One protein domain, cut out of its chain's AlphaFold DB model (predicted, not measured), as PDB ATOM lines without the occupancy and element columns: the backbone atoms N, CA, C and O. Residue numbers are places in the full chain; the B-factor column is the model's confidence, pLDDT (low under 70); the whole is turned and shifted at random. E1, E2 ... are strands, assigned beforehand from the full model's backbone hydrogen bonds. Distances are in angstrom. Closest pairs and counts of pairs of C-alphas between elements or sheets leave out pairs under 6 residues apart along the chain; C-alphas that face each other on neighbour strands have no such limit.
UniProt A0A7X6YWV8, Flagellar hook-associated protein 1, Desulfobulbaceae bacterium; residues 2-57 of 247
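Overview. This is residues 2 to 57 of the 247 residues of the protein "Flagellar hook-associated protein 1" of Desulfobulbaceae bacterium (UniProt A0A7X6YWV8). Two small three-stranded antiparallel sheets, E1 E2 E3 and E4 E5 E6, follow one another along the longest axis, joined by the link from E3 to E4. The second sheet is strongly twisted, and the tip of its long E4 and E5 hairpin, residues 33 to 38, sticks out at one end. The 56 printed residues have six named strands, E1 to E6 in chain order, and no named helix; the class is all strand. The whole is flat, 43 by 23 by 11 A, and only just loose, close to compact, with a radius of gyration of the C-alphas of 12.6 A.

Along the chain. E1 is residues 2 to 4, 7.1 A long, beginning at C-alpha 2 (219.011, 75.887, 226.070). E2 is residues 10 to 13, 10.1 A, and E3 residues 19 to 22, 6.5 A. E4 is residues 28 to 34, 18.9 A, and E5 residues 37 to 44, 22.3 A. E6 is residues 47 to 51, 12.7 A, ending at C-alpha 51 (205.530, 77.916, 237.352).

Arrangement. Each sheet is a meander, each strand the antiparallel neighbour of the one before. Within hydrogen-bond range are N 11 and O 3 of E2 and E1, 2.8 A, and N 12 and O 21 of E2 and E3, 2.9 A. In the second sheet, N 32 and O 39 of E4 and E5 are within hydrogen-bond range at 2.8 A, and so are N 42 and O 49 of E5 and E6 at 2.8 A. The closest C-alphas of E3 and E4, Leu 20 and Thr 28, are 7.3 A apart. E1 and E6 are apart.

Size, cuts and confidence. The C-alphas farthest apart, Arg 7 and Ala 36, are 43.4 A apart. The printed part has no cut, the five links are tight, and no printed residue is under pLDDT 70.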
ATOM      1  N   THR A   2     217.643  75.426 225.833       91.81
ATOM      2  CA  THR A   2     219.011  75.887 226.070       91.81
ATOM      3  C   THR A   2     219.476  76.764 224.916       91.81
ATOM      4  O   THR A   2     219.065  76.556 223.776       91.81
ATOM      5  N   TYR A   3     220.299  77.762 225.217       91.75
ATOM      6  CA  TYR A   3     220.961  78.601 224.219       91.75
ATOM      7  C   TYR A   3     222.299  79.089 224.768       91.75
ATOM      8  O   TYR A   3     222.484  79.162 225.982       91.75
ATOM      9  N   THR A   4     223.230  79.418 223.880       92.38
ATOM     10  CA  THR A   4     224.502  80.037 224.263       92.38
ATOM     11  C   THR A   4     224.329  81.548 224.260       92.38
ATOM     12  O   THR A   4     223.840  82.112 223.281       92.38
ATOM     13  N   ASP A   5     224.691  82.207 225.357       86.62
ATOM     14  CA  ASP A   5     224.634  83.661 225.446       86.62
ATOM     15  C   ASP A   5     225.817  84.334 224.721       86.62
ATOM     16  O   ASP A   5     226.759  83.690 224.255       86.62
ATOM     17  N   ASN A   6     225.797  85.667 224.651       86.88
ATOM     18  CA  ASN A   6     226.836  86.460 223.980       86.88
ATOM     19  C   ASN A   6     228.234  86.336 224.622       86.88
ATOM     20  O   ASN A   6     229.198  86.885 224.093       86.88
ATOM     21  N   ARG A   7     228.352  85.675 225.779       86.12
ATOM     22  CA  ARG A   7     229.605  85.427 226.504       86.12
ATOM     23  C   ARG A   7     230.064  83.972 226.376       86.12
ATOM     24  O   ARG A   7     231.032  83.593 227.027       86.12
ATOM     25  N   GLY A   8     229.394  83.164 225.553       89.88
ATOM     26  CA  GLY A   8     229.711  81.749 225.379       89.88
ATOM     27  C   GLY A   8     229.202  80.855 226.512       89.88
ATOM     28  O   GLY A   8     229.552  79.678 226.545       89.88
ATOM     29  N   MET A   9     228.390  81.375 227.439       91.31
ATOM     30  CA  MET A   9     227.847  80.592 228.550       91.31
ATOM     31  C   MET A   9     226.524  79.937 228.158       91.31
ATOM     32  O   MET A   9     225.702  80.523 227.451       91.31
ATOM     33  N   LEU A  10     226.301  78.713 228.641       93.31
ATOM     34  CA  LEU A  10     225.052  77.991 228.426       93.31
ATOM     35  C   LEU A  10     223.960  78.543 229.349       93.31
ATOM     36  O   LEU A  10     224.052  78.439 230.570       93.31
ATOM     37  N   ALA A  11     222.899  79.079 228.759       94.06
ATOM     38  CA  ALA A  11     221.675  79.429 229.459       94.06
ATOM     39  C   ALA A  11     220.664  78.281 229.367       94.06
ATOM     40  O   ALA A  11     220.522  77.627 228.329       94.06
ATOM     41  N   VAL A  12     219.926  78.056 230.454       94.56
ATOM     42  CA  VAL A  12     218.857  77.056 230.543       94.56
ATOM     43  C   VAL A  12     217.595  77.750 231.026       94.56
ATOM     44  O   VAL A  12     217.612  78.428 232.051       94.56
ATOM     45  N   GLN A  13     216.487  77.560 230.317       93.38
ATOM     46  CA  GLN A  13     215.187  78.130 230.676       93.38
ATOM     47  C   GLN A  13     214.060  77.108 230.530       93.38
ATOM     48  O   GLN A  13     214.103  76.227 229.662       93.38
ATOM     49  N   LEU A  14     213.033  77.240 231.360       93.88
ATOM     50  CA  LEU A  14     211.762  76.545 231.201       93.88
ATOM     51  C   LEU A  14     211.009  77.050 229.952       93.88
ATOM     52  O   LEU A  14     211.267  78.162 229.474       93.88
ATOM     53  N   PRO A  15     210.061  76.259 229.414       91.56
ATOM     54  CA  PRO A  15     209.031  76.769 228.512       91.56
ATOM     55  C   PRO A  15     208.411  78.085 229.018       91.56
ATOM     56  O   PRO A  15     208.158  78.264 230.211       91.56
ATOM     57  N   GLY A  16     208.206  79.041 228.112       87.69
ATOM     58  CA  GLY A  16     207.744  80.389 228.469       87.69
ATOM     59  C   GLY A  16     208.838  81.339 228.977       87.69
ATOM     60  O   GLY A  16     208.533  82.481 229.296       87.69
ATOM     61  N   GLY A  17     210.107  80.910 229.013       90.19
ATOM     62  CA  GLY A  17     211.256  81.800 229.216       90.19
ATOM     63  C   GLY A  17     211.678  82.020 230.671       90.19
ATOM     64  O   GLY A  17     212.505  82.889 230.928       90.19
ATOM     65  N   ILE A  18     211.153  81.244 231.627       92.75
ATOM     66  CA  ILE A  18     211.578  81.339 233.033       92.75
ATOM     67  C   ILE A  18     213.012  80.786 233.159       92.75
ATOM     68  O   ILE A  18     213.225  79.604 232.866       92.75
ATOM     69  N   PRO A  19     214.009  81.592 233.572       93.12
ATOM     70  CA  PRO A  19     215.400  81.154 233.610       93.12
ATOM     71  C   PRO A  19     215.643  80.160 234.752       93.12
ATOM     72  O   PRO A  19     215.184  80.358 235.873       93.12
ATOM     73  N   LEU A  20     216.410  79.107 234.469       93.94
ATOM     74  CA  LEU A  20     216.943  78.158 235.455       93.94
ATOM     75  C   LEU A  20     218.451  78.327 235.645       93.94
ATOM     76  O   LEU A  20     218.949  78.204 236.758       93.94
ATOM     77  N   VAL A  21     219.170  78.631 234.565       94.62
ATOM     78  CA  VAL A  21     220.593  78.976 234.583       94.62
ATOM     79  C   VAL A  21     220.803  80.156 233.650       94.62
ATOM     80  O   VAL A  21     220.379  80.113 232.493       94.62
ATOM     81  N   GLN A  22     221.454  81.204 234.146       91.75
ATOM     82  CA  GLN A  22     221.822  82.370 233.354       91.75
ATOM     83  C   GLN A  22     223.189  82.885 233.804       91.75
ATOM     84  O   GLN A  22     223.356  83.327 234.942       91.75
ATOM     85  N   GLY A  23     224.165  82.836 232.898       89.25
ATOM     86  CA  GLY A  23     225.558  83.127 233.216       89.25
ATOM     87  C   GLY A  23     226.104  82.209 234.311       89.25
ATOM     88  O   GLY A  23     226.070  80.992 234.170       89.25
ATOM     89  N   ASP A  24     226.585  82.795 235.405       90.31
ATOM     90  CA  ASP A  24     227.131  82.100 236.577       90.31
ATOM     91  C   ASP A  24     226.083  81.815 237.670       90.31
ATOM     92  O   ASP A  24     226.419  81.330 238.751       90.31
ATOM     93  N   ARG A  25     224.802  82.116 237.413       91.06
ATOM     94  CA  ARG A  25     223.720  81.988 238.396       91.06
ATOM     95  C   ARG A  25     222.775  80.846 238.057       91.06
ATOM     96  O   ARG A  25     222.190  80.810 236.975       91.06
ATOM     97  N   ALA A  26     222.559  79.975 239.038       93.38
ATOM     98  CA  ALA A  26     221.468  79.010 239.046       93.38
ATOM     99  C   ALA A  26     220.285  79.563 239.854       93.38
ATOM    100  O   ALA A  26     220.469  80.109 240.943       93.38
ATOM    101  N   MET A  27     219.078  79.411 239.318       94.75
ATOM    102  CA  MET A  27     217.831  79.757 239.995       94.75
ATOM    103  C   MET A  27     217.294  78.535 240.742       94.75
ATOM    104  O   MET A  27     217.506  77.392 240.333       94.75
ATOM    105  N   THR A  28     216.575  78.764 241.839       92.62
ATOM    106  CA  THR A  28     215.999  77.685 242.651       92.62
ATOM    107  C   THR A  28     214.514  77.544 242.360       92.62
ATOM    108  O   THR A  28     213.773  78.525 242.427       92.62
ATOM    109  N   ILE A  29     214.085  76.312 242.080       93.31
ATOM    110  CA  ILE A  29     212.671  75.938 242.073       93.31
ATOM    111  C   ILE A  29     212.272  75.606 243.509       93.31
ATOM    112  O   ILE A  29     212.906  74.782 244.166       93.31
ATOM    113  N   THR A  30     211.211  76.238 243.987       93.50
ATOM    114  CA  THR A  30     210.640  76.042 245.316       93.50
ATOM    115  C   THR A  30     209.198  75.583 245.192       93.50
ATOM    116  O   THR A  30     208.462  76.076 244.339       93.50
ATOM    117  N   THR A  31     208.778  74.664 246.055       92.94
ATOM    118  CA  THR A  31     207.362  74.333 246.212       92.94
ATOM    119  C   THR A  31     206.696  75.354 247.118       92.94
ATOM    120  O   THR A  31     207.232  75.680 248.178       92.94
ATOM    121  N   VAL A  32     205.514  75.813 246.731       93.19
ATOM    122  CA  VAL A  32     204.657  76.674 247.541       93.19
ATOM    123  C   VAL A  32     203.352  75.947 247.782       93.19
ATOM    124  O   VAL A  32     202.690  75.528 246.837       93.19
ATOM    125  N   THR A  33     202.996  75.785 249.051       92.81
ATOM    126  CA  THR A  33     201.769  75.097 249.444       92.81
ATOM    127  C   THR A  33     200.723  76.121 249.863       92.81
ATOM    128  O   THR A  33     200.967  76.900 250.786       92.81
ATOM    129  N   THR A  34     199.556  76.090 249.222       87.62
ATOM    130  CA  THR A  34     198.396  76.921 249.570       87.62
ATOM    131  C   THR A  34     197.236  75.998 249.929       87.62
ATOM    132  O   THR A  34     196.616  75.389 249.062       87.62
ATOM    133  N   GLY A  35     196.955  75.842 251.226       85.75
ATOM    134  CA  GLY A  35     195.982  74.848 251.686       85.75
ATOM    135  C   GLY A  35     196.434  73.424 251.344       85.75
ATOM    136  O   GLY A  35     197.461  72.972 251.846       85.75
ATOM    137  N   ALA A  36     195.668  72.726 250.501       80.38
ATOM    138  CA  ALA A  36     195.995  71.384 250.007       80.38
ATOM    139  C   ALA A  36     196.731  71.387 248.651       80.38
ATOM    140  O   ALA A  36     197.196  70.337 248.206       80.38
ATOM    141  N   GLU A  37     196.838  72.541 247.991       84.56
ATOM    142  CA  GLU A  37     197.480  72.653 246.684       84.56
ATOM    143  C   GLU A  37     198.985  72.859 246.818       84.56
ATOM    144  O   GLU A  37     199.453  73.618 247.670       84.56
ATOM    145  N   VAL A  38     199.748  72.211 245.937       90.31
ATOM    146  CA  VAL A  38     201.205  72.353 245.851       90.31
ATOM    147  C   VAL A  38     201.561  72.946 244.496       90.31
ATOM    148  O   VAL A  38     201.410  72.299 243.466       90.31
ATOM    149  N   ASN A  39     202.089  74.157 244.484       92.12
ATOM    150  CA  ASN A  39     202.512  74.849 243.274       92.12
ATOM    151  C   ASN A  39     204.031  75.000 243.240       92.12
ATOM    152  O   ASN A  39     204.720  74.778 244.237       92.12
ATOM    153  N   LEU A  40     204.569  75.331 242.069       93.94
ATOM    154  CA  LEU A  40     205.994  75.571 241.884       93.94
ATOM    155  C   LEU A  40     206.236  77.053 241.625       93.94
ATOM    156  O   LEU A  40     205.482  77.705 240.911       93.94
ATOM    157  N   GLN A  41     207.328  77.559 242.180       95.31
ATOM    158  CA  GLN A  41     207.837  78.895 241.909       95.31
ATOM    159  C   GLN A  41     209.329  78.834 241.612       95.31
ATOM    160  O   GLN A  41     210.039  77.997 242.167       95.31
ATOM    161  N   VAL A  42     209.820  79.736 240.768       95.31
ATOM    162  CA  VAL A  42     211.255  79.961 240.568       95.31
ATOM    163  C   VAL A  42     211.635  81.307 241.168       95.31
ATOM    164  O   VAL A  42     211.008  82.324 240.876       95.31
ATOM    165  N   GLN A  43     212.679  81.321 241.993       93.81
ATOM    166  CA  GLN A  43     213.221  82.553 242.564       93.81
ATOM    167  C   GLN A  43     214.234  83.187 241.607       93.81
ATOM    168  O   GLN A  43     215.280  82.601 241.332       93.81
ATOM    169  N   VAL A  44     213.944  84.400 241.127       90.06
ATOM    170  CA  VAL A  44     214.790  85.160 240.195       90.06
ATOM    171  C   VAL A  44     215.014  86.570 240.734       90.06
ATOM    172  O   VAL A  44     214.091  87.378 240.809       90.06
ATOM    173  N   GLY A  45     216.254  86.887 241.122       83.94
ATOM    174  CA  GLY A  45     216.628  88.243 241.553       83.94
ATOM    175  C   GLY A  45     215.808  88.781 242.734       83.94
ATOM    176  O   GLY A  45     215.509  89.970 242.773       83.94
ATOM    177  N   GLY A  46     215.409  87.906 243.665       84.44
ATOM    178  CA  GLY A  46     214.571  88.256 244.819       84.44
ATOM    179  C   GLY A  46     213.066  88.328 244.532       84.44
ATOM    180  O   GLY A  46     212.309  88.731 245.410       84.44
ATOM    181  N   ARG A  47     212.619  87.950 243.325       90.31
ATOM    182  CA  ARG A  47     211.200  87.824 242.963       90.31
ATOM    183  C   ARG A  47     210.849  86.358 242.739       90.31
ATOM    184  O   ARG A  47     211.604  85.642 242.087       90.31
ATOM    185  N   ALA A  48     209.681  85.951 243.219       92.94
ATOM    186  CA  ALA A  48     209.108  84.653 242.906       92.94
ATOM    187  C   ALA A  48     208.302  84.737 241.604       92.94
ATOM    188  O   ALA A  48     207.485  85.646 241.438       92.94
ATOM    189  N   LEU A  49     208.547  83.808 240.684       93.69
ATOM    190  CA  LEU A  49     207.768  83.621 239.463       93.69
ATOM    191  C   LEU A  49     207.013  82.301 239.559       93.69
ATOM    192  O   LEU A  49     207.642  81.266 239.785       93.69
ATOM    193  N   ASP A  50     205.698  82.327 239.365       93.25
ATOM    194  CA  ASP A  50     204.889  81.110 239.337       93.25
ATOM    195  C   ASP A  50     205.233  80.243 238.125       93.25
ATOM    196  O   ASP A  50     205.431  80.723 237.007       93.25
ATOM    197  N   VAL A  51     205.302  78.938 238.367       93.75
ATOM    198  CA  VAL A  51     205.530  77.916 237.352       93.75
ATOM    199  C   VAL A  51     204.246  77.114 237.218       93.75
ATOM    200  O   VAL A  51     203.906  76.299 238.075       93.75
ATOM    201  N   THR A  52     203.539  77.354 236.122       90.75
ATOM    202  CA  THR A  52     202.296  76.650 235.786       90.75
ATOM    203  C   THR A  52     202.579  75.440 234.897       90.75
ATOM    204  O   THR A  52     203.691  75.272 234.388       90.75
ATOM    205  N   GLN A  53     201.565  74.615 234.631       90.19
ATOM    206  CA  GLN A  53     201.675  73.484 233.702       90.19
ATOM    207  C   GLN A  53     202.214  73.896 232.315       90.19
ATOM    208  O   GLN A  53     202.980  73.145 231.715       90.19
ATOM    209  N   ALA A  54     201.894  75.104 231.833       90.50
ATOM    210  CA  ALA A  54     202.384  75.633 230.554       90.50
ATOM    211  C   ALA A  54     203.892  75.952 230.556       90.50
ATOM    212  O   ALA A  54     204.522  76.027 229.500       90.50
ATOM    213  N   ASN A  55     204.477  76.140 231.740       93.62
ATOM    214  CA  ASN A  55     205.907  76.377 231.924       93.62
ATOM    215  C   ASN A  55     206.693  75.081 232.139       93.62
ATOM    216  O   ASN A  55     207.910  75.123 232.297       93.62
ATOM    217  N   LEU A  56     206.026  73.931 232.192       91.81
ATOM    218  CA  LEU A  56     206.649  72.655 232.509       91.81
ATOM    219  C   LEU A  56     206.760  71.780 231.264       91.81
ATOM    220  O   LEU A  56     206.040  71.942 230.286       91.81
ATOM    221  N   GLY A  57     207.691  70.833 231.327       89.94
ATOM    222  CA  GLY A  57     207.844  69.760 230.352       89.94
ATOM    223  C   GLY A  57     208.117  68.431 231.049       89.94
ATOM    224  O   GLY A  57     208.347  68.381 232.264       89.94
TER     225      GLY A  57